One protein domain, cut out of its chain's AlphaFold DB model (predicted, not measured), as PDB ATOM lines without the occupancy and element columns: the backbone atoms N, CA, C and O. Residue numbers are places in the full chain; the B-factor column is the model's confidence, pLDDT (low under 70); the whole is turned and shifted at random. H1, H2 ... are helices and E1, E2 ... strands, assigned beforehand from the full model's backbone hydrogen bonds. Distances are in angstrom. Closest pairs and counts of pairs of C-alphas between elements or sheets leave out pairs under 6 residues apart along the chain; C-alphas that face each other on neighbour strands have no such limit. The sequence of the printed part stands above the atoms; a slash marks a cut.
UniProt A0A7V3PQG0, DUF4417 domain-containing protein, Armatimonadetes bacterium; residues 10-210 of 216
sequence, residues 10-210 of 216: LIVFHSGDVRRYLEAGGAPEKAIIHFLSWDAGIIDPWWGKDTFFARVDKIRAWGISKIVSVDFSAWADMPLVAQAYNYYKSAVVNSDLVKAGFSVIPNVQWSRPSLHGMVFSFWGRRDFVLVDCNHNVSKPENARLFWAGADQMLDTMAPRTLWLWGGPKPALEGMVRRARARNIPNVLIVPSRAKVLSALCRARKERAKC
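This is residues 10 to 210 of the 216 residues of the protein "DUF4417 domain-containing protein" of Armatimonadetes bacterium (UniProt A0A7V3PQG0). Two small parallel sheets, E1 E2 E3 E4 and E5 E6 E7, come together loosely at their edge strands E4 and E5, and helices H3, H4, H5 and H6 follow one another in an arc round one side of them. H2 lies off to the side of the last turns of H3, near Leu 97, and H7 runs beside H1 to one end of the longest axis. The printed part has 201 residues, with seven named strands and seven named helices alternating from E1, H1 to E7, H7; the class is mixed, helices and strands. The whole is compact, with a radius of gyration of the C-alphas of 17.5 A and spans of 54 by 40 by 29 A.

The four-strand sheet has E1, residues 10 to 12, from C-alpha 10 at (148.202, 196.925, 243.967); E2, 31 to 34; E3, 66 to 68; and E4, 103 to 105. The other has E5, 128 to 132, 13.7 A; E6, 161 to 165, 13.1 A; and E7, 186 to 189. The helices are H1, 17 to 23; H2, 49 to 61, 18.3 A; H3, 80 to 99, 29.0 A, from C-alpha 80 at (119.855, 186.798, 244.254); H4, 113 to 123; H5, 140 to 157, 25.4 A; H6, 169 to 181, 18.4 A; and H7, 193 to 210, 26.1 A, ending at C-alpha 210 (175.859, 202.548, 246.578).

In the larger sheet N 11 and O 32 are 2.9 A apart, N 68 and O 33 2.7 A, and N 105 and O 67 2.8 A; in the smaller, N 131 and O 163 are 2.8 A apart and N 188 and O 162 2.9 A. Five strand-helix-strand units, parallel neighbour strands joined through a helix, have right-handed crossovers: E1 H1 E2, E2 H2 E3, E3 H3 E4, E5 H5 E6 and E6 H6 E7. H1 and H3 are on the same face of the larger sheet, two layers; H7 only grazes it with residues 193 to 197. H6 is on the smaller sheet, again two layers, at a height of 9.5 A over E6 and E7 and along the strands; H5 only grazes it. The closest C-alphas of E4 and E5, Ile 105 and Leu 130, are 7.0 A apart. H4 touches H5, Phe 120 to Met 153, C-alphas 6.6 A apart. H2 and H3 are close but not clearly touching, the C-alphas of Val 56 and Leu 97 being 7.9 A apart. Every O i to N i+4 pair is within hydrogen-bond range in H1, H2, H3, H5, H6 and H7; H4 has 4 of 7.

The C-alphas of Val 81 and Cys 210, the two farthest apart, are 58.5 A from each other. The printed part has no cut; the links E2 to H2 and E3 to H3 are long. Residues 14 to 16, 36 to 47 and 210 are under 70 in pLDDT.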
ATOM      1  N   LEU A  10     149.416 197.100 243.172       77.88
ATOM      2  CA  LEU A  10     148.202 196.925 243.967       77.88
ATOM      3  C   LEU A  10     148.536 197.009 245.461       77.88
ATOM      4  O   LEU A  10     149.320 196.203 245.973       77.88
ATOM      5  N   ILE A  11     147.932 197.973 246.151       77.12
ATOM      6  CA  ILE A  11     148.145 198.239 247.574       77.12
ATOM      7  C   ILE A  11     146.807 198.206 248.298       77.12
ATOM      8  O   ILE A  11     145.884 198.926 247.933       77.12
ATOM      9  N   VAL A  12     146.719 197.406 249.355       76.44
ATOM     10  CA  VAL A  12     145.500 197.287 250.160       76.44
ATOM     11  C   VAL A  12     145.369 198.501 251.083       76.44
ATOM     12  O   VAL A  12     146.320 198.873 251.772       76.44
ATOM     13  N   PHE A  13     144.203 199.145 251.093       72.69
ATOM     14  CA  PHE A  13     144.020 200.418 251.797       72.69
ATOM     15  C   PHE A  13     144.118 200.302 253.332       72.69
ATOM     16  O   PHE A  13     144.761 201.134 253.975       72.69
ATOM     17  N   HIS A  14     143.486 199.291 253.942       67.62
ATOM     18  CA  HIS A  14     143.220 199.272 255.391       67.62
ATOM     19  C   HIS A  14     144.381 198.750 256.265       67.62
ATOM     20  O   HIS A  14     144.433 199.020 257.463       67.62
ATOM     21  N   SER A  15     145.356 198.056 255.682       60.12
ATOM     22  CA  SER A  15     146.424 197.329 256.392       60.12
ATOM     23  C   SER A  15     147.673 198.168 256.708       60.12
ATOM     24  O   SER A  15     148.733 197.627 257.030       60.12
ATOM     25  N   GLY A  16     147.585 199.497 256.581       66.88
ATOM     26  CA  GLY A  16     148.745 200.394 256.675       66.88
ATOM     27  C   GLY A  16     149.728 200.241 255.508       66.88
ATOM     28  O   GLY A  16     150.830 200.791 255.547       66.88
ATOM     29  N   ASP A  17     149.343 199.510 254.460       77.31
ATOM     30  CA  ASP A  17     150.248 199.163 253.367       77.31
ATOM     31  C   ASP A  17     150.585 200.351 252.479       77.31
ATOM     32  O   ASP A  17     151.695 200.408 251.961       77.31
ATOM     33  N   VAL A  18     149.676 201.321 252.337       83.75
ATOM     34  CA  VAL A  18     149.976 202.553 251.595       83.75
ATOM     35  C   VAL A  18     151.124 203.297 252.257       83.75
ATOM     36  O   VAL A  18     152.098 203.642 251.595       83.75
ATOM     37  N   ARG A  19     151.071 203.454 253.583       85.25
ATOM     38  CA  ARG A  19     152.145 204.105 254.333       85.25
ATOM     39  C   ARG A  19     153.463 203.348 254.180       85.25
ATOM     40  O   ARG A  19     154.459 203.952 253.810       85.25
ATOM     41  N   ARG A  20     153.445 202.023 254.360       84.25
ATOM     42  CA  ARG A  20     154.630 201.163 254.196       84.25
ATOM     43  C   ARG A  20     155.214 201.220 252.787       84.25
ATOM     44  O   ARG A  20     156.429 201.211 252.631       84.25
ATOM     45  N   TYR A  21     154.364 201.262 251.765       85.31
ATOM     46  CA  TYR A  21     154.783 201.389 250.374       85.31
ATOM     47  C   TYR A  21     155.515 202.714 250.139       85.31
ATOM     48  O   TYR A  21     156.622 202.712 249.603       85.31
ATOM     49  N   LEU A  22     154.931 203.824 250.596       87.06
ATOM     50  CA  LEU A  22     155.531 205.153 250.478       87.06
ATOM     51  C   LEU A  22     156.836 205.251 251.284       87.06
ATOM     52  O   LEU A  22     157.860 205.682 250.760       87.06
ATOM     53  N   GLU A  23     156.848 204.756 252.523       86.75
ATOM     54  CA  GLU A  23     158.040 204.696 253.381       86.75
ATOM     55  C   GLU A  23     159.149 203.819 252.781       86.75
ATOM     56  O   GLU A  23     160.332 204.117 252.938       86.75
ATOM     57  N   ALA A  24     158.807 202.767 252.034       83.44
ATOM     58  CA  ALA A  24     159.776 201.948 251.305       83.44
ATOM     59  C   ALA A  24     160.364 202.649 250.061       83.44
ATOM     60  O   ALA A  24     161.251 202.085 249.418       83.44
ATOM     61  N   GLY A  25     159.929 203.875 249.743       83.19
ATOM     62  CA  GLY A  25     160.344 204.633 248.560       83.19
ATOM     63  C   GLY A  25     159.519 204.316 247.311       83.19
ATOM     64  O   GLY A  25     159.994 204.524 246.194       83.19
ATOM     65  N   GLY A  26     158.318 203.760 247.489       84.62
ATOM     66  CA  GLY A  26     157.350 203.575 246.420       84.62
ATOM     67  C   GLY A  26     156.831 204.915 245.896       84.62
ATOM     68  O   GLY A  26     156.644 205.860 246.660       84.62
ATOM     69  N   ALA A  27     156.604 204.991 244.589       87.88
ATOM     70  CA  ALA A  27     156.165 206.211 243.929       87.88
ATOM     71  C   ALA A  27     154.622 206.286 243.923       87.88
ATOM     72  O   ALA A  27     153.978 205.349 243.436       87.88
ATOM     73  N   PRO A  28     153.990 207.336 244.474       89.75
ATOM     74  CA  PRO A  28     152.530 207.436 244.545       89.75
ATOM     75  C   PRO A  28     151.819 207.272 243.206       89.75
ATOM     76  O   PRO A  28     150.786 206.611 243.107       89.75
ATOM     77  N   GLU A  29     152.408 207.822 242.151       88.19
ATOM     78  CA  GLU A  29     151.877 207.788 240.801       88.19
ATOM     79  C   GLU A  29     151.897 206.393 240.191       88.19
ATOM     80  O   GLU A  29     151.307 206.229 239.135       88.19
ATOM     81  N   LYS A  30     152.557 205.424 240.838       86.00
ATOM     82  CA  LYS A  30     152.621 204.000 240.495       86.00
ATOM     83  C   LYS A  30     151.720 203.137 241.387       86.00
ATOM     84  O   LYS A  30     151.508 201.955 241.111       86.00
ATOM     85  N   ALA A  31     151.163 203.693 242.456       87.88
ATOM     86  CA  ALA A  31     150.255 202.975 243.334       87.88
ATOM     87  C   ALA A  31     148.853 202.849 242.719       87.88
ATOM     88  O   ALA A  31     148.315 203.783 242.124       87.88
ATOM     89  N   ILE A  32     148.243 201.685 242.919       88.75
ATOM     90  CA  ILE A  32     146.833 201.418 242.663       88.75
ATOM     91  C   ILE A  32     146.236 200.930 243.981       88.75
ATOM     92  O   ILE A  32     146.602 199.863 244.476       88.75
ATOM     93  N   ILE A  33     145.314 201.697 244.554       87.50
ATOM     94  CA  ILE A  33     144.633 201.283 245.782       87.50
ATOM     95  C   ILE A  33     143.652 200.156 245.473       87.50
ATOM     96  O   ILE A  33     142.855 200.268 244.552       87.50
ATOM     97  N   HIS A  34     143.687 199.088 246.256       84.44
ATOM     98  CA  HIS A  34     142.721 198.002 246.235       84.44
ATOM     99  C   HIS A  34     141.926 198.016 247.540       84.44
ATOM    100  O   HIS A  34     142.515 198.047 248.624       84.44
ATOM    101  N   PHE A  35     140.601 197.972 247.432       76.38
ATOM    102  CA  PHE A  35     139.694 197.813 248.565       76.38
ATOM    103  C   PHE A  35     139.154 196.390 248.555       76.38
ATOM    104  O   PHE A  35     138.645 195.936 247.538       76.38
ATOM    105  N   LEU A  36     139.292 195.676 249.664       66.25
ATOM    106  CA  LEU A  36     138.594 194.416 249.892       66.25
ATOM    107  C   LEU A  36     137.218 194.680 250.518       66.25
ATOM    108  O   LEU A  36     136.979 195.735 251.100       66.25
ATOM    109  N   SER A  37     136.315 193.708 250.450       56.94
ATOM    110  CA  SER A  37     134.957 193.819 251.004       56.94
ATOM    111  C   SER A  37     134.919 194.046 252.520       56.94
ATOM    112  O   SER A  37     134.010 194.699 253.020       56.94
ATOM    113  N   TRP A  38     135.935 193.591 253.257       55.53
ATOM    114  CA  TRP A  38     136.164 193.935 254.672       55.53
ATOM    115  C   TRP A  38     136.846 195.299 254.862       55.53
ATOM    116  O   TRP A  38     136.718 195.905 255.923       55.53
ATOM    117  N   ASP A  39     137.515 195.819 253.830       54.75
ATOM    118  CA  ASP A  39     138.058 197.185 253.807       54.75
ATOM    119  C   ASP A  39     136.958 198.213 253.516       54.75
ATOM    120  O   ASP A  39     137.176 199.418 253.677       54.75
ATOM    121  N   ALA A  40     135.766 197.739 253.129       53.34
ATOM    122  CA  ALA A  40     134.555 198.513 252.901       53.34
ATOM    123  C   ALA A  40     133.922 199.011 254.208       53.34
ATOM    124  O   ALA A  40     132.700 199.121 254.319       53.34
ATOM    125  N   GLY A  41     134.750 199.400 255.179       51.28
ATOM    126  CA  GLY A  41     134.359 200.383 256.171       51.28
ATOM    127  C   GLY A  41     134.042 201.690 255.449       51.28
ATOM    128  O   GLY A  41     134.848 202.602 255.470       51.28
ATOM    129  N   ILE A  42     132.878 201.757 254.802       54.41
ATOM    130  CA  ILE A  42     132.172 202.923 254.272       54.41
ATOM    131  C   ILE A  42     132.891 203.647 253.118       54.41
ATOM    132  O   ILE A  42     133.265 204.813 253.211       54.41
ATOM    133  N   ILE A  43     133.026 202.989 251.970       57.19
ATOM    134  CA  ILE A  43     133.047 203.708 250.683       57.19
ATOM    135  C   ILE A  43     131.684 203.487 250.043       57.19
ATOM    136  O   ILE A  43     131.568 202.869 248.996       57.19
ATOM    137  N   ASP A  44     130.640 203.915 250.744       62.19
ATOM    138  CA  ASP A  44     129.291 203.978 250.202       62.19
ATOM    139  C   ASP A  44     128.822 205.435 250.342       62.19
ATOM    140  O   ASP A  44     128.571 205.892 251.464       62.19
ATOM    141  N   PRO A  45     128.788 206.207 249.240       57.72
ATOM    142  CA  PRO A  45     128.477 207.629 249.279       57.72
ATOM    143  C   PRO A  45     127.030 207.899 249.707       57.72
ATOM    144  O   PRO A  45     126.723 209.037 250.061       57.72
ATOM    145  N   TRP A  46     126.148 206.892 249.714       61.91
ATOM    146  CA  TRP A  46     124.765 207.056 250.161       61.91
ATOM    147  C   TRP A  46     124.609 206.976 251.672       61.91
ATOM    148  O   TRP A  46     123.842 207.746 252.240       61.91
ATOM    149  N   TRP A  47     125.360 206.092 252.330       62.28
ATOM    150  CA  TRP A  47     125.243 205.875 253.779       62.28
ATOM    151  C   TRP A  47     126.345 206.567 254.592       62.28
ATOM    152  O   TRP A  47     126.265 206.620 255.816       62.28
ATOM    153  N   GLY A  48     127.370 207.117 253.934       70.88
ATOM    154  CA  GLY A  48     128.469 207.810 254.605       70.88
ATOM    155  C   GLY A  48     129.235 208.749 253.686       70.88
ATOM    156  O   GLY A  48     130.442 208.591 253.509       70.88
ATOM    157  N   LYS A  49     128.527 209.726 253.109       74.38
ATOM    158  CA  LYS A  49     129.066 210.742 252.190       74.38
ATOM    159  C   LYS A  49     130.313 211.446 252.738       74.38
ATOM    160  O   LYS A  49     131.324 211.518 252.044       74.38
ATOM    161  N   ASP A  50     130.274 211.902 253.986       79.50
ATOM    162  CA  ASP A  50     131.414 212.589 254.609       79.50
ATOM    163  C   ASP A  50     132.612 211.647 254.753       79.50
ATOM    164  O   ASP A  50     133.747 211.992 254.426       79.50
ATOM    165  N   THR A  51     132.352 210.402 255.153       79.00
ATOM    166  CA  THR A  51     133.377 209.366 255.282       79.00
ATOM    167  C   THR A  51     133.968 208.977 253.922       79.00
ATOM    168  O   THR A  51     135.161 208.684 253.834       79.00
ATOM    169  N   PHE A  52     133.167 208.998 252.852       83.31
ATOM    170  CA  PHE A  52     133.633 208.823 251.477       83.31
ATOM    171  C   PHE A  52     134.595 209.949 251.079       83.31
ATOM    172  O   PHE A  52     135.728 209.661 250.686       83.31
ATOM    173  N   PHE A  53     134.200 211.217 251.235       84.31
ATOM    174  CA  PHE A  53     135.049 212.350 250.853       84.31
ATOM    175  C   PHE A  53     136.327 212.434 251.690       84.31
ATOM    176  O   PHE A  53     137.405 212.607 251.129       84.31
ATOM    177  N   ALA A  54     136.255 212.162 252.995       85.00
ATOM    178  CA  ALA A  54     137.441 212.084 253.845       85.00
ATOM    179  C   ALA A  54     138.449 211.025 253.352       85.00
ATOM    180  O   ALA A  54     139.664 211.228 253.415       85.00
ATOM    181  N   ARG A  55     137.971 209.885 252.827       84.75
ATOM    182  CA  ARG A  55     138.841 208.865 252.215       84.75
ATOM    183  C   ARG A  55     139.411 209.326 250.883       84.75
ATOM    184  O   ARG A  55     140.604 209.134 250.657       84.75
ATOM    185  N   VAL A  56     138.590 209.930 250.029       87.75
ATOM    186  CA  VAL A  56     139.030 210.526 248.760       87.75
ATOM    187  C   VAL A  56     140.169 211.516 249.002       87.75
ATOM    188  O   VAL A  56     141.231 211.389 248.391       87.75
ATOM    189  N   ASP A  57     139.996 212.438 249.945       89.88
ATOM    190  CA  ASP A  57     140.992 213.461 250.258       89.88
ATOM    191  C   ASP A  57     142.258 212.856 250.862       89.88
ATOM    192  O   ASP A  57     143.366 213.243 250.493       89.88
ATOM    193  N   LYS A  58     142.126 211.824 251.702       88.69
ATOM    194  CA  LYS A  58     143.276 211.078 252.226       88.69
ATOM    195  C   LYS A  58     144.093 210.404 251.120       88.69
ATOM    196  O   LYS A  58     145.320 210.448 251.161       88.69
ATOM    197  N   ILE A  59     143.438 209.786 250.135       89.81
ATOM    198  CA  ILE A  59     144.132 209.135 249.010       89.81
ATOM    199  C   ILE A  59     144.823 210.184 248.134       89.81
ATOM    200  O   ILE A  59     145.977 209.994 247.745       89.81
ATOM    201  N   ARG A  60     144.158 211.317 247.884       90.25
ATOM    202  CA  ARG A  60     144.744 212.451 247.156       90.25
ATOM    203  C   ARG A  60     145.950 213.042 247.876       90.25
ATOM    204  O   ARG A  60     146.948 213.326 247.224       90.25
ATOM    205  N   ALA A  61     145.897 213.165 249.201       92.00
ATOM    206  CA  ALA A  61     147.015 213.653 250.006       92.00
ATOM    207  C   ALA A  61     148.265 212.763 249.889       92.00
ATOM    208  O   ALA A  61     149.382 213.243 250.058       92.00
ATOM    209  N   TRP A  62     148.103 211.477 249.556       91.56
ATOM    210  CA  TRP A  62     149.225 210.591 249.239       91.56
ATOM    211  C   TRP A  62     149.773 210.752 247.819       91.56
ATOM    212  O   TRP A  62     150.788 210.137 247.519       91.56
ATOM    213  N   GLY A  63     149.134 211.538 246.947       92.25
ATOM    214  CA  GLY A  63     149.502 211.676 245.533       92.25
ATOM    215  C   GLY A  63     149.049 210.505 244.655       92.25
ATOM    216  O   GLY A  63     149.536 210.340 243.537       92.25
ATOM    217  N   ILE A  64     148.135 209.665 245.151       92.00
ATOM    218  CA  ILE A  64     147.670 208.465 244.452       92.00
ATOM    219  C   ILE A  64     146.386 208.791 243.686       92.00
ATOM    220  O   ILE A  64     145.456 209.371 244.236       92.00
ATOM    221  N   SER A  65     146.321 208.391 242.415       92.31
ATOM    222  CA  SER A  65     145.203 208.706 241.509       92.31
ATOM    223  C   SER A  65     144.513 207.482 240.906       92.31
ATOM    224  O   SER A  65     143.578 207.631 240.116       92.31
ATOM    225  N   LYS A  66     144.953 206.265 241.251       91.69
ATOM    226  CA  LYS A  66     144.409 205.019 240.692       91.69
ATOM    227  C   LYS A  66     143.867 204.110 241.767       91.69
ATOM    228  O   LYS A  66     144.473 203.933 242.823       91.69
ATOM    229  N   ILE A  67     142.724 203.520 241.459       90.12
ATOM    230  CA  ILE A  67     141.962 202.690 242.379       90.12
ATOM    231  C   ILE A  67     141.442 201.489 241.596       90.12
ATOM    232  O   ILE A  67     140.919 201.652 240.500       90.12
ATOM    233  N   VAL A  68     141.583 200.284 242.132       90.19
ATOM    234  CA  VAL A  68     140.800 199.135 241.684       90.19
ATOM    235  C   VAL A  68     139.370 199.344 242.119       90.19
ATOM    236  O   VAL A  68     139.119 199.702 243.268       90.19
ATOM    237  N   SER A  69     138.449 199.120 241.191       89.50
ATOM    238  CA  SER A  69     137.035 199.284 241.437       89.50
ATOM    239  C   SER A  69     136.619 198.566 242.712       89.50
ATOM    240  O   SER A  69     136.905 197.381 242.880       89.50
ATOM    241  N   VAL A  70     135.936 199.292 243.589       86.25
ATOM    242  CA  VAL A  70     135.450 198.769 244.861       86.25
ATOM    243  C   VAL A  70     134.425 197.685 244.568       86.25
ATOM    244  O   VAL A  70     133.466 197.933 243.831       86.25
ATOM    245  N   ASP A  71     134.614 196.502 245.143       82.75
ATOM    246  CA  ASP A  71     133.618 195.440 245.128       82.75
ATOM    247  C   ASP A  71     133.065 195.173 246.531       82.75
ATOM    248  O   ASP A  71     133.731 195.378 247.545       82.75
ATOM    249  N   PHE A  72     131.807 194.743 246.580       84.75
ATOM    250  CA  PHE A  72     131.093 194.433 247.820       84.75
ATOM    251  C   PHE A  72     130.935 192.928 248.036       84.75
ATOM    252  O   PHE A  72     130.112 192.530 248.853       84.75
ATOM    253  N   SER A  73     131.703 192.118 247.293       84.38
ATOM    254  CA  SER A  73     131.586 190.662 247.177       84.38
ATOM    255  C   SER A  73     130.166 190.151 246.882       84.38
ATOM    256  O   SER A  73     129.236 190.295 247.667       84.38
ATOM    257  N   ALA A  74     129.975 189.452 245.771       88.69
ATOM    258  CA  ALA A  74     128.698 188.814 245.448       88.69
ATOM    259  C   ALA A  74     128.882 187.298 245.453       88.69
ATOM    260  O   ALA A  74     129.271 186.698 244.455       88.69
ATOM    261  N   TRP A  75     128.658 186.671 246.602       89.38
ATOM    262  CA  TRP A  75     128.871 185.235 246.742       89.38
ATOM    263  C   TRP A  75     127.709 184.482 246.096       89.38
ATOM    264  O   TRP A  75     126.554 184.905 246.174       89.38
ATOM    265  N   ALA A  76     128.002 183.364 245.435       90.12
ATOM    266  CA  ALA A  76     126.986 182.626 244.691       90.12
ATOM    267  C   ALA A  76     125.895 182.014 245.589       90.12
ATOM    268  O   ALA A  76     124.799 181.728 245.111       90.12
ATOM    269  N   ASP A  77     126.162 181.807 246.872       90.94
ATOM    270  CA  ASP A  77     125.223 181.301 247.878       90.94
ATOM    271  C   ASP A  77     124.366 182.397 248.536       90.94
ATOM    272  O   ASP A  77     123.370 182.079 249.183       90.94
ATOM    273  N   MET A  78     124.671 183.682 248.321       93.00
ATOM    274  CA  MET A  78     123.806 184.780 248.765       93.00
ATOM    275  C   MET A  78     122.453 184.755 248.032       93.00
ATOM    276  O   MET A  78     122.383 184.322 246.877       93.00
ATOM    277  N   PRO A  79     121.371 185.300 248.620       95.25
ATOM    278  CA  PRO A  79     120.134 185.554 247.889       95.25
ATOM    279  C   PRO A  79     120.382 186.396 246.631       95.25
ATOM    280  O   PRO A  79     121.195 187.323 246.650       95.25
ATOM    281  N   LEU A  80     119.654 186.118 245.544       94.69
ATOM    282  CA  LEU A  80     119.855 186.798 244.254       94.69
ATOM    283  C   LEU A  80     119.760 188.329 244.379       94.69
ATOM    284  O   LEU A  80     120.557 189.051 243.786       94.69
ATOM    285  N   VAL A  81     118.831 188.812 245.211       94.75
ATOM    286  CA  VAL A  81     118.659 190.241 245.508       94.75
ATOM    287  C   VAL A  81     119.892 190.853 246.180       94.75
ATOM    288  O   VAL A  81     120.286 191.962 245.831       94.75
ATOM    289  N   ALA A  82     120.554 190.126 247.084       93.00
ATOM    290  CA  ALA A  82     121.759 190.603 247.760       93.00
ATOM    291  C   ALA A  82     122.951 190.669 246.794       93.00
ATOM    292  O   ALA A  82     123.699 191.645 246.800       93.00
ATOM    293  N   GLN A  83     123.084 189.674 245.911       93.88
ATOM    294  CA  GLN A  83     124.099 189.685 244.855       93.88
ATOM    295  C   GLN A  83     123.905 190.889 243.921       93.88
ATOM    296  O   GLN A  83     124.832 191.674 243.723       93.88
ATOM    297  N   ALA A  84     122.686 191.079 243.401       93.31
ATOM    298  CA  ALA A  84     122.345 192.204 242.532       93.31
ATOM    299  C   ALA A  84     122.593 193.558 243.219       93.31
ATOM    300  O   ALA A  84     123.180 194.459 242.616       93.31
ATOM    301  N   TYR A  85     122.224 193.682 244.497       91.06
ATOM    302  CA  TYR A  85     122.474 194.883 245.287       91.06
ATOM    303  C   TYR A  85     123.972 195.176 245.453       91.06
ATOM    304  O   TYR A  85     124.392 196.324 245.315       91.06
ATOM    305  N   ASN A  86     124.808 194.160 245.687       90.38
ATOM    306  CA  ASN A  86     126.257 194.344 245.803       90.38
ATOM    307  C   ASN A  86     126.898 194.806 244.486       90.38
ATOM    308  O   ASN A  86     127.754 195.693 244.511       90.38
ATOM    309  N   TYR A  87     126.448 194.285 243.341       91.38
ATOM    310  CA  TYR A  87     126.897 194.774 242.033       91.38
ATOM    311  C   TYR A  87     126.459 196.208 241.756       91.38
ATOM    312  O   TYR A  87     127.260 197.021 241.301       91.38
ATOM    313  N   TYR A  88     125.208 196.532 242.069       90.31
ATOM    314  CA  TYR A  88     124.683 197.882 241.914       90.31
ATOM    315  C   TYR A  88     125.450 198.901 242.769       90.31
ATOM    316  O   TYR A  88     125.918 199.912 242.247       90.31
ATOM    317  N   LYS A  89     125.670 198.603 244.058       87.81
ATOM    318  CA  LYS A  89     126.494 199.437 244.947       87.81
ATOM    319  C   LYS A  89     127.903 199.635 244.398       87.81
ATOM    320  O   LYS A  89     128.400 200.756 244.382       87.81
ATOM    321  N   SER A  90     128.533 198.561 243.915       88.19
ATOM    322  CA  SER A  90     129.852 198.641 243.281       88.19
ATOM    323  C   SER A  90     129.830 199.630 242.112       88.19
ATOM    324  O   SER A  90     130.643 200.553 242.078       88.19
ATOM    325  N   ALA A  91     128.870 199.518 241.192       89.50
ATOM    326  CA  ALA A  91     128.770 200.416 240.042       89.50
ATOM    327  C   ALA A  91     128.630 201.897 240.451       89.50
ATOM    328  O   ALA A  91     129.328 202.758 239.912       89.50
ATOM    329  N   VAL A  92     127.785 202.188 241.442       88.25
ATOM    330  CA  VAL A  92     127.543 203.548 241.957       88.25
ATOM    331  C   VAL A  92     128.806 204.143 242.571       88.25
ATOM    332  O   VAL A  92     129.247 205.221 242.171       88.25
ATOM    333  N   VAL A  93     129.426 203.415 243.501       87.50
ATOM    334  CA  VAL A  93     130.635 203.854 244.207       87.50
ATOM    335  C   VAL A  93     131.766 204.131 243.227       87.50
ATOM    336  O   VAL A  93     132.457 205.144 243.329       87.50
ATOM    337  N   ASN A  94     131.937 203.253 242.243       89.38
ATOM    338  CA  ASN A  94     132.971 203.408 241.230       89.38
ATOM    339  C   ASN A  94     132.699 204.593 240.301       89.38
ATOM    340  O   ASN A  94     133.634 205.318 239.962       89.38
ATOM    341  N   SER A  95     131.437 204.846 239.946       90.19
ATOM    342  CA  SER A  95     131.040 206.071 239.243       90.19
ATOM    343  C   SER A  95     131.428 207.320 240.044       90.19
ATOM    344  O   SER A  95     131.993 208.262 239.489       90.19
ATOM    345  N   ASP A  96     131.177 207.330 241.350       89.88
ATOM    346  CA  ASP A  96     131.468 208.496 242.185       89.88
ATOM    347  C   ASP A  96     132.973 208.694 242.423       89.88
ATOM    348  O   ASP A  96     133.442 209.832 242.442       89.88
ATOM    349  N   LEU A  97     133.768 207.621 242.484       90.12
ATOM    350  CA  LEU A  97     135.235 207.708 242.470       90.12
ATOM    351  C   LEU A  97     135.769 208.302 241.157       90.12
ATOM    352  O   LEU A  97     136.688 209.123 241.189       90.12
ATOM    353  N   VAL A  98     135.180 207.942 240.010       92.31
ATOM    354  CA  VAL A  98     135.527 208.555 238.715       92.31
ATOM    355  C   VAL A  98     135.181 210.044 238.708       92.31
ATOM    356  O   VAL A  98     136.018 210.857 238.320       92.31
ATOM    357  N   LYS A  99     133.994 210.433 239.195       92.56
ATOM    358  CA  LYS A  99     133.609 211.853 239.335       92.56
ATOM    359  C   LYS A  99     134.528 212.611 240.295       92.56
ATOM    360  O   LYS A  99     134.782 213.795 240.099       92.56
ATOM    361  N   ALA A 100     135.070 211.928 241.301       90.75
ATOM    362  CA  ALA A 100     136.099 212.451 242.192       90.75
ATOM    363  C   ALA A 100     137.513 212.468 241.564       90.75
ATOM    364  O   ALA A 100     138.486 212.775 242.253       90.75
ATOM    365  N   GLY A 101     137.666 212.181 240.270       92.38
ATOM    366  CA  GLY A 101     138.927 212.331 239.542       92.38
ATOM    367  C   GLY A 101     139.893 211.150 239.661       92.38
ATOM    368  O   GLY A 101     141.055 211.283 239.277       92.38
ATOM    369  N   PHE A 102     139.453 209.997 240.175       92.69
ATOM    370  CA  PHE A 102     140.268 208.783 240.154       92.69
ATOM    371  C   PHE A 102     140.150 208.046 238.821       92.69
ATOM    372  O   PHE A 102     139.071 207.900 238.249       92.69
ATOM    373  N   SER A 103     141.264 207.470 238.375       92.81
ATOM    374  CA  SER A 103     141.255 206.447 237.333       92.81
ATOM    375  C   SER A 103     140.901 205.103 237.967       92.81
ATOM    376  O   SER A 103     141.755 204.449 238.576       92.81
ATOM    377  N   VAL A 104     139.642 204.692 237.813       91.00
ATOM    378  CA  VAL A 104     139.139 203.417 238.336       91.00
ATOM    379  C   VAL A 104     139.452 202.273 237.371       91.00
ATOM    380  O   VAL A 104     139.067 202.292 236.203       91.00
ATOM    381  N   ILE A 105     140.147 201.260 237.879       90.25
ATOM    382  CA  ILE A 105     140.496 200.036 237.170       90.25
ATOM    383  C   ILE A 105     139.378 199.007 237.378       90.25
ATOM    384  O   ILE A 105     139.116 198.654 238.526       90.25
ATOM    385  N   PRO A 106     138.735 198.496 236.317       90.56
ATOM    386  CA  PRO A 106     137.592 197.597 236.448       90.56
ATOM    387  C   PRO A 106     138.025 196.203 236.928       90.56
ATOM    388  O   PRO A 106     138.557 195.416 236.147       90.56
ATOM    389  N   ASN A 107     137.790 195.902 238.206       90.81
ATOM    390  CA  ASN A 107     137.778 194.549 238.759       90.81
ATOM    391  C   ASN A 107     136.424 193.913 238.456       90.81
ATOM    392  O   ASN A 107     135.429 194.166 239.137       90.81
ATOM    393  N   VAL A 108     136.377 193.126 237.387       92.19
ATOM    394  CA  VAL A 108     135.139 192.505 236.931       92.19
ATOM    395  C   VAL A 108     134.948 191.197 237.688       92.19
ATOM    396  O   VAL A 108     135.776 190.292 237.609       92.19
ATOM    397  N   GLN A 109     133.833 191.104 238.403       89.75
ATOM    398  CA  GLN A 109     133.450 189.944 239.205       89.75
ATOM    399  C   GLN A 109     132.095 189.409 238.763       89.75
ATOM    400  O   GLN A 109     131.314 190.121 238.140       89.75
ATOM    401  N   TRP A 110     131.797 188.161 239.110       94.25
ATOM    402  CA  TRP A 110     130.535 187.497 238.787       94.25
ATOM    403  C   TRP A 110     130.234 186.403 239.818       94.25
ATOM    404  O   TRP A 110     131.126 185.944 240.527       94.25
ATOM    405  N   SER A 111     128.965 186.005 239.903       93.50
ATOM    406  CA  SER A 111     128.468 185.076 240.920       93.50
ATOM    407  C   SER A 111     127.649 183.946 240.301       93.50
ATOM    408  O   SER A 111     128.006 182.775 240.417       93.50
ATOM    409  N   ARG A 112     126.553 184.292 239.614       93.56
ATOM    410  CA  ARG A 112     125.622 183.365 238.968       93.56
ATOM    411  C   ARG A 112     125.341 183.768 237.519       93.56
ATOM    412  O   ARG A 112     125.176 184.960 237.251       93.56
ATOM    413  N   PRO A 113     125.134 182.787 236.619       95.25
ATOM    414  CA  PRO A 113     124.768 183.036 235.225       95.25
ATOM    415  C   PRO A 113     123.569 183.959 235.018       95.25
ATOM    416  O   PRO A 113     123.593 184.796 234.121       95.25
ATOM    417  N   SER A 114     122.555 183.872 235.883       94.88
ATOM    418  CA  SER A 114     121.358 184.717 235.808       94.88
ATOM    419  C   SER A 114     121.638 186.216 235.967       94.88
ATOM    420  O   SER A 114     120.805 187.023 235.572       94.88
ATOM    421  N   LEU A 115     122.794 186.600 236.522       95.62
ATOM    422  CA  LEU A 115     123.189 188.000 236.706       95.62
ATOM    423  C   LEU A 115     124.231 188.479 235.695       95.62
ATOM    424  O   LEU A 115     124.536 189.667 235.672       95.62
ATOM    425  N   HIS A 116     124.771 187.600 234.846       95.12
ATOM    426  CA  HIS A 116     125.858 187.961 233.934       95.12
ATOM    427  C   HIS A 116     125.512 189.159 233.038       95.12
ATOM    428  O   HIS A 116     126.303 190.093 232.936       95.12
ATOM    429  N   GLY A 117     124.317 189.162 232.435       92.31
ATOM    430  CA  GLY A 117     123.876 190.262 231.572       92.31
ATOM    431  C   GLY A 117     123.873 191.607 232.299       92.31
ATOM    432  O   GLY A 117     124.429 192.581 231.798       92.31
ATOM    433  N   MET A 118     123.337 191.640 233.521       92.56
ATOM    434  CA  MET A 118     123.335 192.836 234.367       92.56
ATOM    435  C   MET A 118     124.762 193.281 234.702       92.56
ATOM    436  O   MET A 118     125.133 194.421 234.440       92.56
ATOM    437  N   VAL A 119     125.587 192.379 235.233       93.00
ATOM    438  CA  VAL A 119     126.915 192.731 235.752       93.00
ATOM    439  C   VAL A 119     127.864 193.206 234.657       93.00
ATOM    440  O   VAL A 119     128.553 194.209 234.833       93.00
ATOM    441  N   PHE A 120     127.887 192.532 233.507       92.56
ATOM    442  CA  PHE A 120     128.750 192.944 232.400       92.56
ATOM    443  C   PHE A 120     128.230 194.209 231.709       92.56
ATOM    444  O   PHE A 120     129.038 194.994 231.211       92.56
ATOM    445  N   SER A 121     126.919 194.485 231.754       89.81
ATOM    446  CA  SER A 121     126.368 195.745 231.230       89.81
ATOM    447  C   SER A 121     126.816 196.980 232.020       89.81
ATOM    448  O   SER A 121     127.019 198.032 231.417       89.81
ATOM    449  N   PHE A 122     127.063 196.860 233.332       89.00
ATOM    450  CA  PHE A 122     127.600 197.967 234.140       89.00
ATOM    451  C   PHE A 122     128.993 198.406 233.689       89.00
ATOM    452  O   PHE A 122     129.354 199.577 233.811       89.00
ATOM    453  N   TRP A 123     129.778 197.475 233.148       88.00
ATOM    454  CA  TRP A 123     131.110 197.770 232.640       88.00
ATOM    455  C   TRP A 123     131.107 198.124 231.155       88.00
ATOM    456  O   TRP A 123     131.883 198.996 230.759       88.00
ATOM    457  N   GLY A 124     130.258 197.483 230.349       86.94
ATOM    458  CA  GLY A 124     130.300 197.571 228.892       86.94
ATOM    459  C   GLY A 124     131.599 196.994 228.317       86.94
ATOM    460  O   GLY A 124     132.333 196.266 228.987       86.94
ATOM    461  N   ARG A 125     131.922 197.329 227.063       90.62
ATOM    462  CA  ARG A 125     133.219 196.964 226.469       90.62
ATOM    463  C   ARG A 125     134.349 197.731 227.153       90.62
ATOM    464  O   ARG A 125     134.232 198.935 227.384       90.62
ATOM    465  N   ARG A 126     135.456 197.049 227.454       90.12
ATOM    466  CA  ARG A 126     136.626 197.649 228.114       90.12
ATOM    467  C   ARG A 126     137.906 197.110 227.512       90.12
ATOM    468  O   ARG A 126     138.096 195.905 227.481       90.12
ATOM    469  N   ASP A 127     138.825 197.994 227.135       89.75
ATOM    470  CA  ASP A 127     140.156 197.591 226.662       89.75
ATOM    471  C   ASP A 127     141.009 196.943 227.755       89.75
ATOM    472  O   ASP A 127     141.926 196.180 227.456       89.75
ATOM    473  N   PHE A 128     140.716 197.245 229.017       92.44
ATOM    474  CA  PHE A 128     141.446 196.766 230.175       92.44
ATOM    475  C   PHE A 128     140.471 196.191 231.200       92.44
ATOM    476  O   PHE A 128     139.506 196.865 231.558       92.44
ATOM    477  N   VAL A 129     140.759 194.994 231.713       93.31
ATOM    478  CA  VAL A 129     140.021 194.349 232.808       93.31
ATOM    479  C   VAL A 129     140.992 193.744 233.817       93.31
ATOM    480  O   VAL A 129     141.993 193.139 233.437       93.31
ATOM    481  N   LEU A 130     140.679 193.881 235.103       93.75
ATOM    482  CA  LEU A 130     141.269 193.110 236.191       93.75
ATOM    483  C   LEU A 130     140.270 192.037 236.639       93.75
ATOM    484  O   LEU A 130     139.072 192.294 236.712       93.75
ATOM    485  N   VAL A 131     140.764 190.839 236.937       93.88
ATOM    486  CA  VAL A 131     139.988 189.754 237.544       93.88
ATOM    487  C   VAL A 131     140.698 189.289 238.805       93.88
ATOM    488  O   VAL A 131     141.860 188.867 238.752       93.88
ATOM    489  N   ASP A 132     139.983 189.333 239.926       90.50
ATOM    490  CA  ASP A 132     140.365 188.603 241.128       90.50
ATOM    491  C   ASP A 132     140.080 187.099 240.958       90.50
ATOM    492  O   ASP A 132     138.939 186.648 240.869       90.50
ATOM    493  N   CYS A 133     141.146 186.305 240.943       92.12
ATOM    494  CA  CYS A 133     141.130 184.859 240.792       92.12
ATOM    495  C   CYS A 133     141.077 184.101 242.132       92.12
ATOM    496  O   CYS A 133     141.268 182.884 242.121       92.12
ATOM    497  N   ASN A 134     140.815 184.755 243.278       88.06
ATOM    498  CA  ASN A 134     140.665 184.157 244.625       88.06
ATOM    499  C   ASN A 134     139.422 183.252 244.776       88.06
ATOM    500  O   ASN A 134     138.722 183.261 245.784       88.06
ATOM    501  N   HIS A 135     139.146 182.433 243.769       83.25
ATOM    502  CA  HIS A 135     138.025 181.517 243.715       83.25
ATOM    503  C   HIS A 135     138.541 180.103 243.947       83.25
ATOM    504  O   HIS A 135     139.520 179.661 243.337       83.25
ATOM    505  N   ASN A 136     137.877 179.362 244.835       82.44
ATOM    506  CA  ASN A 136     138.258 177.983 245.109       82.44
ATOM    507  C   ASN A 136     137.764 177.046 243.993       82.44
ATOM    508  O   ASN A 136     136.807 176.296 244.179       82.44
ATOM    509  N   VAL A 137     138.443 177.087 242.844       89.81
ATOM    510  CA  VAL A 137     138.149 176.271 241.653       89.81
ATOM    511  C   VAL A 137     138.457 174.778 241.832       89.81
ATOM    512  O   VAL A 137     138.263 174.008 240.898       89.81
ATOM    513  N   SER A 138     138.932 174.343 243.007       89.19
ATOM    514  CA  SER A 138     139.013 172.910 243.331       89.19
ATOM    515  C   SER A 138     137.637 172.315 243.647       89.19
ATOM    516  O   SER A 138     137.427 171.118 243.467       89.19
ATOM    517  N   LYS A 139     136.675 173.147 244.076       91.69
ATOM    518  CA  LYS A 139     135.285 172.729 244.264       91.69
ATOM    519  C   LYS A 139     134.563 172.760 242.909       91.69
ATOM    520  O   LYS A 139     134.554 173.825 242.285       91.69
ATOM    521  N   PRO A 140     133.917 171.662 242.472       93.44
ATOM    522  CA  PRO A 140     133.280 171.586 241.155       93.44
ATOM    523  C   PRO A 140     132.274 172.707 240.878       93.44
ATOM    524  O   PRO A 140     132.314 173.315 239.812       93.44
ATOM    525  N   GLU A 141     131.421 173.039 241.851       92.62
ATOM    526  CA  GLU A 141     130.410 174.088 241.671       92.62
ATOM    527  C   GLU A 141     131.039 175.479 241.527       92.62
ATOM    528  O   GLU A 141     130.685 176.238 240.627       92.62
ATOM    529  N   ASN A 142     132.049 175.789 242.343       92.50
ATOM    530  CA  ASN A 142     132.779 177.051 242.230       92.50
ATOM    531  C   ASN A 142     133.500 177.158 240.889       92.50
ATOM    532  O   ASN A 142     133.496 178.219 240.275       92.50
ATOM    533  N   ALA A 143     134.112 176.064 240.426       94.81
ATOM    534  CA  ALA A 143     134.747 176.023 239.119       94.81
ATOM    535  C   ALA A 143     133.722 176.279 238.010       94.81
ATOM    536  O   ALA A 143     133.951 177.131 237.156       94.81
ATOM    537  N   ARG A 144     132.573 175.593 238.046       96.00
ATOM    538  CA  ARG A 144     131.494 175.751 237.066       96.00
ATOM    539  C   ARG A 144     131.032 177.206 236.966       96.00
ATOM    540  O   ARG A 144     130.972 177.748 235.867       96.00
ATOM    541  N   LEU A 145     130.749 177.838 238.104       96.06
ATOM    542  CA  LEU A 145     130.298 179.231 238.164       96.06
ATOM    543  C   LEU A 145     131.394 180.213 237.737       96.06
ATOM    544  O   LEU A 145     131.143 181.100 236.921       96.06
ATOM    545  N   PHE A 146     132.619 180.025 238.236       96.06
ATOM    546  CA  PHE A 146     133.748 180.886 237.893       96.06
ATOM    547  C   PHE A 146     134.026 180.857 236.390       96.06
ATOM    548  O   PHE A 146     134.173 181.905 235.769       96.06
ATOM    549  N   TRP A 147     134.031 179.672 235.785       97.12
ATOM    550  CA  TRP A 147     134.299 179.525 234.362       97.12
ATOM    551  C   TRP A 147     133.169 180.031 233.474       97.12
ATOM    552  O   TRP A 147     133.459 180.696 232.486       97.12
ATOM    553  N   ALA A 148     131.908 179.802 233.848       96.81
ATOM    554  CA  ALA A 148     130.774 180.335 233.099       96.81
ATOM    555  C   ALA A 148     130.819 181.870 233.014       96.81
ATOM    556  O   ALA A 148     130.581 182.438 231.949       96.81
ATOM    557  N   GLY A 149     131.138 182.548 234.119       96.62
ATOM    558  CA  GLY A 149     131.263 184.005 234.102       96.62
ATOM    559  C   GLY A 149     132.551 184.497 233.452       96.62
ATOM    560  O   GLY A 149     132.504 185.503 232.755       96.62
ATOM    561  N   ALA A 150     133.666 183.769 233.579       97.12
ATOM    562  CA  ALA A 150     134.900 184.100 232.871       97.12
ATOM    563  C   ALA A 150     134.690 184.076 231.355       97.12
ATOM    564  O   ALA A 150     135.067 185.019 230.667       97.12
ATOM    565  N   ASP A 151     134.075 183.010 230.839       97.12
ATOM    566  CA  ASP A 151     133.805 182.863 229.412       97.12
ATOM    567  C   ASP A 151     132.873 183.988 228.926       97.12
ATOM    568  O   ASP A 151     133.242 184.735 228.019       97.12
ATOM    569  N   GLN A 152     131.760 184.223 229.627       96.31
ATOM    570  CA  GLN A 152     130.835 185.307 229.295       96.31
ATOM    571  C   GLN A 152     131.485 186.702 229.358       96.31
ATOM    572  O   GLN A 152     131.213 187.539 228.494       96.31
ATOM    573  N   MET A 153     132.336 186.974 230.352       96.25
ATOM    574  CA  MET A 153     133.051 188.246 230.493       96.25
ATOM    575  C   MET A 153     133.982 188.483 229.307       96.25
ATOM    576  O   MET A 153     133.940 189.553 228.700       96.25
ATOM    577  N   LEU A 154     134.794 187.484 228.953       96.12
ATOM    578  CA  LEU A 154     135.754 187.607 227.859       96.12
ATOM    579  C   LEU A 154     135.038 187.800 226.515       96.12
ATOM    580  O   LEU A 154     135.490 188.613 225.712       96.12
ATOM    581  N   ASP A 155     133.911 187.114 226.307       93.44
ATOM    582  CA  ASP A 155     133.105 187.223 225.085       93.44
ATOM    583  C   ASP A 155     132.367 188.567 224.991       93.44
ATOM    584  O   ASP A 155     132.330 189.192 223.932       93.44
ATOM    585  N   THR A 156     131.813 189.053 226.105       92.81
ATOM    586  CA  THR A 156     131.001 190.283 226.121       92.81
ATOM    587  C   THR A 156     131.866 191.543 226.131       92.81
ATOM    588  O   THR A 156     131.577 192.514 225.430       92.81
ATOM    589  N   MET A 157     132.924 191.558 226.945       93.81
ATOM    590  CA  MET A 157     133.747 192.753 227.155       93.81
ATOM    591  C   MET A 157     134.908 192.859 226.163       93.81
ATOM    592  O   MET A 157     135.362 193.978 225.911       93.81
ATOM    593  N   ALA A 158     135.362 191.727 225.607       92.62
ATOM    594  CA  ALA A 158     136.439 191.611 224.620       92.62
ATOM    595  C   ALA A 158     137.681 192.481 224.931       92.62
ATOM    596  O   ALA A 158     138.050 193.337 224.119       92.62
ATOM    597  N   PRO A 159     138.327 192.309 226.104       95.00
ATOM    598  CA  PRO A 159     139.411 193.190 226.513       95.00
ATOM    599  C   PRO A 159     140.697 192.953 225.722       95.00
ATOM    600  O   PRO A 159     141.039 191.828 225.362       95.00
ATOM    601  N   ARG A 160     141.474 194.021 225.518       95.19
ATOM    602  CA  ARG A 160     142.829 193.942 224.947       95.19
ATOM    603  C   ARG A 160     143.879 193.609 226.004       95.19
ATOM    604  O   ARG A 160     144.927 193.047 225.685       95.19
ATOM    605  N   THR A 161     143.617 193.976 227.254       94.62
ATOM    606  CA  THR A 161     144.494 193.746 228.398       94.62
ATOM    607  C   THR A 161     143.716 193.131 229.546       94.62
ATOM    608  O   THR A 161     142.711 193.678 229.989       94.62
ATOM    609  N   LEU A 162     144.213 192.005 230.044       95.12
ATOM    610  CA  LEU A 162     143.643 191.260 231.151       95.12
ATOM    611  C   LEU A 162     144.685 191.106 232.256       95.12
ATOM    612  O   LEU A 162     145.726 190.471 232.068       95.12
ATOM    613  N   TRP A 163     144.392 191.677 233.416       94.31
ATOM    614  CA  TRP A 163     145.158 191.481 234.638       94.31
ATOM    615  C   TRP A 163     144.492 190.421 235.498       94.31
ATOM    616  O   TRP A 163     143.304 190.494 235.789       94.31
ATOM    617  N   LEU A 164     145.274 189.439 235.916       93.56
ATOM    618  CA  LEU A 164     144.844 188.362 236.790       93.56
ATOM    619  C   LEU A 164     145.537 188.547 238.131       93.56
ATOM    620  O   LEU A 164     146.769 188.550 238.193       93.56
ATOM    621  N   TRP A 165     144.768 188.712 239.195       88.94
ATOM    622  CA  TRP A 165     145.302 188.928 240.532       88.94
ATOM    623  C   TRP A 165     144.781 187.876 241.505       88.94
ATOM    624  O   TRP A 165     143.649 187.428 241.390       88.94
ATOM    625  N   GLY A 166     145.616 187.485 242.468       86.31
ATOM    626  CA  GLY A 166     145.234 186.518 243.495       86.31
ATOM    627  C   GLY A 166     144.984 185.109 242.955       86.31
ATOM    628  O   GLY A 166     145.241 184.796 241.794       86.31
ATOM    629  N   GLY A 167     144.489 184.241 243.828       88.62
ATOM    630  CA  GLY A 167     144.015 182.918 243.457       88.62
ATOM    631  C   GLY A 167     145.049 181.799 243.422       88.62
ATOM    632  O   GLY A 167     146.261 182.028 243.355       88.62
ATOM    633  N   PRO A 168     144.570 180.545 243.457       91.06
ATOM    634  CA  PRO A 168     145.420 179.381 243.300       91.06
ATOM    635  C   PRO A 168     145.877 179.244 241.838       91.06
ATOM    636  O   PRO A 168     145.187 179.652 240.901       91.06
ATOM    637  N   LYS A 169     147.029 178.595 241.629       91.50
ATOM    638  CA  LYS A 169     147.630 178.376 240.300       91.50
ATOM    639  C   LYS A 169     146.638 177.843 239.241       91.50
ATOM    640  O   LYS A 169     146.622 178.412 238.150       91.50
ATOM    641  N   PRO A 170     145.759 176.857 239.527       94.31
ATOM    642  CA  PRO A 170     144.783 176.379 238.544       94.31
ATOM    643  C   PRO A 170     143.799 177.450 238.048       94.31
ATOM    644  O   PRO A 170     143.423 177.428 236.875       94.31
ATOM    645  N   ALA A 171     143.396 178.397 238.906       95.06
ATOM    646  CA  ALA A 171     142.508 179.492 238.514       95.06
ATOM    647  C   ALA A 171     143.220 180.447 237.541       95.06
ATOM    648  O   ALA A 171     142.709 180.744 236.460       95.06
ATOM    649  N   LEU A 172     144.447 180.850 237.883       95.12
ATOM    650  CA  LEU A 172     145.278 181.714 237.042       95.12
ATOM    651  C   LEU A 172     145.563 181.076 235.674       95.12
ATOM    652  O   LEU A 172     145.352 181.702 234.638       95.12
ATOM    653  N   GLU A 173     145.990 179.814 235.650       95.12
ATOM    654  CA  GLU A 173     146.280 179.103 234.401       95.12
ATOM    655  C   GLU A 173     145.028 178.893 233.544       95.12
ATOM    656  O   GLU A 173     145.090 179.017 232.319       95.12
ATOM    657  N   GLY A 174     143.883 178.603 234.169       96.31
ATOM    658  CA  GLY A 174     142.604 178.478 233.472       96.31
ATOM    659  C   GLY A 174     142.175 179.780 232.796       96.31
ATOM    660  O   GLY A 174     141.776 179.752 231.630       96.31
ATOM    661  N   MET A 175     142.331 180.917 233.479       97.50
ATOM    662  CA  MET A 175     142.084 182.240 232.898       97.50
ATOM    663  C   MET A 175     143.034 182.543 231.736       97.50
ATOM    664  O   MET A 175     142.582 182.975 230.676       97.50
ATOM    665  N   VAL A 176     144.332 182.253 231.881       96.94
ATOM    666  CA  VAL A 176     145.312 182.442 230.795       96.94
ATOM    667  C   VAL A 176     144.939 181.623 229.560       96.94
ATOM    668  O   VAL A 176     144.981 182.149 228.448       96.94
ATOM    669  N   ARG A 177     144.544 180.352 229.725       97.44
ATOM    670  CA  ARG A 177     144.109 179.508 228.597       97.44
ATOM    671  C   ARG A 177     142.881 180.086 227.892       97.44
ATOM    672  O   ARG A 177     142.895 180.202 226.671       97.44
ATOM    673  N   ARG A 178     141.855 180.493 228.648       97.81
ATOM    674  CA  ARG A 178     140.621 181.088 228.102       97.81
ATOM    675  C   ARG A 178     140.866 182.393 227.357       97.81
ATOM    676  O   ARG A 178     140.277 182.610 226.304       97.81
ATOM    677  N   ALA A 179     141.740 183.239 227.890       97.06
ATOM    678  CA  ALA A 179     142.096 184.504 227.265       97.06
ATOM    679  C   ALA A 179     142.881 184.293 225.958       97.06
ATOM    680  O   ALA A 179     142.595 184.944 224.955       97.06
ATOM    681  N   ARG A 180     143.812 183.328 225.935       95.69
ATOM    682  CA  ARG A 180     144.538 182.942 224.712       95.69
ATOM    683  C   ARG A 180     143.617 182.366 223.641       95.69
ATOM    684  O   ARG A 180     143.766 182.731 222.485       95.69
ATOM    685  N   ALA A 181     142.648 181.533 224.024       97.50
ATOM    686  CA  ALA A 181     141.651 180.995 223.094       97.50
ATOM    687  C   ALA A 181     140.817 182.092 222.400       97.50
ATOM    688  O   ALA A 181     140.271 181.863 221.329       97.50
ATOM    689  N   ARG A 182     140.759 183.292 222.992       96.62
ATOM    690  CA  ARG A 182     140.067 184.479 222.466       96.62
ATOM    691  C   ARG A 182     141.018 185.528 221.889       96.62
ATOM    692  O   ARG A 182     140.616 186.663 221.664       96.62
ATOM    693  N   ASN A 183     142.281 185.163 221.660       95.75
ATOM    694  CA  ASN A 183     143.315 186.043 221.110       95.75
ATOM    695  C   ASN A 183     143.509 187.353 221.894       95.75
ATOM    696  O   ASN A 183     143.859 188.379 221.314       95.75
ATOM    697  N   ILE A 184     143.311 187.333 223.218       94.94
ATOM    698  CA  ILE A 184     143.583 188.505 224.056       94.94
ATOM    699  C   ILE A 184     145.099 188.731 224.095       94.94
ATOM    700  O   ILE A 184     145.831 187.867 224.590       94.94
ATOM    701  N   PRO A 185     145.594 189.879 223.599       90.69
ATOM    702  CA  PRO A 185     147.017 190.048 223.331       90.69
ATOM    703  C   PRO A 185     147.843 190.216 224.610       90.69
ATOM    704  O   PRO A 185     148.984 189.761 224.666       90.69
ATOM    705  N   ASN A 186     147.280 190.842 225.648       94.06
ATOM    706  CA  ASN A 186     148.019 191.166 226.866       94.06
ATOM    707  C   ASN A 186     147.373 190.513 228.087       94.06
ATOM    708  O   ASN A 186     146.488 191.092 228.708       94.06
ATOM    709  N   VAL A 187     147.837 189.320 228.461       94.50
ATOM    710  CA  VAL A 187     147.392 188.626 229.680       94.50
ATOM    711  C   VAL A 187     148.523 188.598 230.689       94.50
ATOM    712  O   VAL A 187     149.610 188.094 230.400       94.50
ATOM    713  N   LEU A 188     148.278 189.150 231.871       91.19
ATOM    714  CA  LEU A 188     149.325 189.411 232.844       91.19
ATOM    715  C   LEU A 188     148.885 188.997 234.243       91.19
ATOM    716  O   LEU A 188     147.793 189.330 234.688       91.19
ATOM    717  N   ILE A 189     149.765 188.290 234.948       90.50
ATOM    718  CA  ILE A 189     149.546 187.916 236.344       90.50
ATOM    719  C   ILE A 189     150.167 189.001 237.219       90.50
ATOM    720  O   ILE A 189     151.377 189.236 237.168       90.50
ATOM    721  N   VAL A 190     149.335 189.665 238.013       86.44
ATOM    722  CA  VAL A 190     149.756 190.763 238.878       86.44
ATOM    723  C   VAL A 190     150.473 190.187 240.105       86.44
ATOM    724  O   VAL A 190     149.931 189.302 240.775       86.44
ATOM    725  N   PRO A 191     151.699 190.644 240.425       78.44
ATOM    726  CA  PRO A 191     152.440 190.133 241.571       78.44
ATOM    727  C   PRO A 191     151.717 190.430 242.889       78.44
ATOM    728  O   PRO A 191     151.050 191.451 243.045       78.44
ATOM    729  N   SER A 192     151.900 189.551 243.876       73.75
ATOM    730  CA  SER A 192     151.355 189.773 245.216       73.75
ATOM    731  C   SER A 192     151.988 190.996 245.890       73.75
ATOM    732  O   SER A 192     153.162 191.314 245.670       73.75
ATOM    733  N   ARG A 193     151.238 191.623 246.804       74.00
ATOM    734  CA  ARG A 193     151.713 192.719 247.666       74.00
ATOM    735  C   ARG A 193     153.071 192.414 248.306       74.00
ATOM    736  O   ARG A 193     153.980 193.237 248.270       74.00
ATOM    737  N   ALA A 194     153.219 191.220 248.885       74.25
ATOM    738  CA  ALA A 194     154.441 190.810 249.579       74.25
ATOM    739  C   ALA A 194     155.661 190.798 248.646       74.25
ATOM    740  O   ALA A 194     156.756 191.204 249.043       74.25
ATOM    741  N   LYS A 195     155.467 190.380 247.389       77.12
ATOM    742  CA  LYS A 195     156.519 190.363 246.372       77.12
ATOM    743  C   LYS A 195     156.940 191.781 245.985       77.12
ATOM    744  O   LYS A 195     158.139 192.038 245.885       77.12
ATOM    745  N   VAL A 196     155.973 192.689 245.833       76.81
ATOM    746  CA  VAL A 196     156.215 194.112 245.543       76.81
ATOM    747  C   VAL A 196     156.991 194.785 246.675       76.81
ATOM    748  O   VAL A 196     158.072 195.319 246.437       76.81
ATOM    749  N   LEU A 197     156.495 194.708 247.914       75.81
ATOM    750  CA  LEU A 197     157.154 195.330 249.071       75.81
ATOM    751  C   LEU A 197     158.579 194.801 249.261       75.81
ATOM    752  O   LEU A 197     159.511 195.571 249.475       75.81
ATOM    753  N   SER A 198     158.770 193.489 249.106       79.06
ATOM    754  CA  SER A 198     160.096 192.873 249.203       79.06
ATOM    755  C   SER A 198     161.066 193.395 248.136       79.06
ATOM    756  O   SER A 198     162.250 193.570 248.421       79.06
ATOM    757  N   ALA A 199     160.589 193.648 246.913       79.00
ATOM    758  CA  ALA A 199     161.404 194.223 245.844       79.00
ATOM    759  C   ALA A 199     161.803 195.677 246.143       79.00
ATOM    760  O   ALA A 199     162.977 196.018 246.001       79.00
ATOM    761  N   LEU A 200     160.869 196.497 246.635       78.19
ATOM    762  CA  LEU A 200     161.139 197.886 247.031       78.19
ATOM    763  C   LEU A 200     162.160 197.963 248.169       78.19
ATOM    764  O   LEU A 200     163.145 198.693 248.075       78.19
ATOM    765  N   CYS A 201     161.986 197.145 249.211       79.88
ATOM    766  CA  CYS A 201     162.920 197.092 250.334       79.88
ATOM    767  C   CYS A 201     164.338 196.693 249.899       79.88
ATOM    768  O   CYS A 201     165.311 197.250 250.412       79.88
ATOM    769  N   ARG A 202     164.480 195.752 248.954       82.19
ATOM    770  CA  ARG A 202     165.792 195.386 248.387       82.19
ATOM    771  C   ARG A 202     166.410 196.541 247.603       82.19
ATOM    772  O   ARG A 202     167.532 196.928 247.915       82.19
ATOM    773  N   ALA A 203     165.653 197.148 246.688       79.31
ATOM    774  CA  ALA A 203     166.124 198.278 245.888       79.31
ATOM    775  C   ALA A 203     166.565 199.464 246.765       79.31
ATOM    776  O   ALA A 203     167.586 200.100 246.500       79.31
ATOM    777  N   ARG A 204     165.842 199.741 247.859       78.50
ATOM    778  CA  ARG A 204     166.224 200.770 248.838       78.50
ATOM    779  C   ARG A 204     167.553 200.447 249.529       78.50
ATOM    780  O   ARG A 204     168.402 201.329 249.641       78.50
ATOM    781  N   LYS A 205     167.755 199.198 249.972       81.31
ATOM    782  CA  LYS A 205     169.019 198.757 250.596       81.31
ATOM    783  C   LYS A 205     170.201 198.851 249.629       81.31
ATOM    784  O   LYS A 205     171.279 199.273 250.034       81.31
ATOM    785  N   GLU A 206     170.006 198.480 248.369       81.69
ATOM    786  CA  GLU A 206     171.035 198.574 247.325       81.69
ATOM    787  C   GLU A 206     171.436 200.029 247.054       81.69
ATOM    788  O   GLU A 206     172.625 200.343 247.046       81.69
ATOM    789  N   ARG A 207     170.459 200.942 246.943       78.81
ATOM    790  CA  ARG A 207     170.729 202.384 246.804       78.81
ATOM    791  C   ARG A 207     171.527 202.934 247.986       78.81
ATOM    792  O   ARG A 207     172.498 203.645 247.757       78.81
ATOM    793  N   ALA A 208     171.164 202.555 249.214       79.44
ATOM    794  CA  ALA A 208     171.869 202.981 250.424       79.44
ATOM    795  C   ALA A 208     173.339 202.515 250.449       79.44
ATOM    796  O   ALA A 208     174.223 203.290 250.813       79.44
ATOM    797  N   LYS A 209     173.613 201.280 249.998       75.56
ATOM    798  CA  LYS A 209     174.981 200.747 249.858       75.56
ATOM    799  C   LYS A 209     175.791 201.480 248.784       75.56
ATOM    800  O   LYS A 209     176.960 201.785 248.997       75.56
ATOM    801  N   CYS A 210     175.186 201.785 247.634       65.62
ATOM    802  CA  CYS A 210     175.859 202.548 246.578       65.62
ATOM    803  C   CYS A 210     176.158 203.994 246.992       65.62
ATOM    804  O   CYS A 210     177.180 204.530 246.576       65.62
TER     805      CYS A 210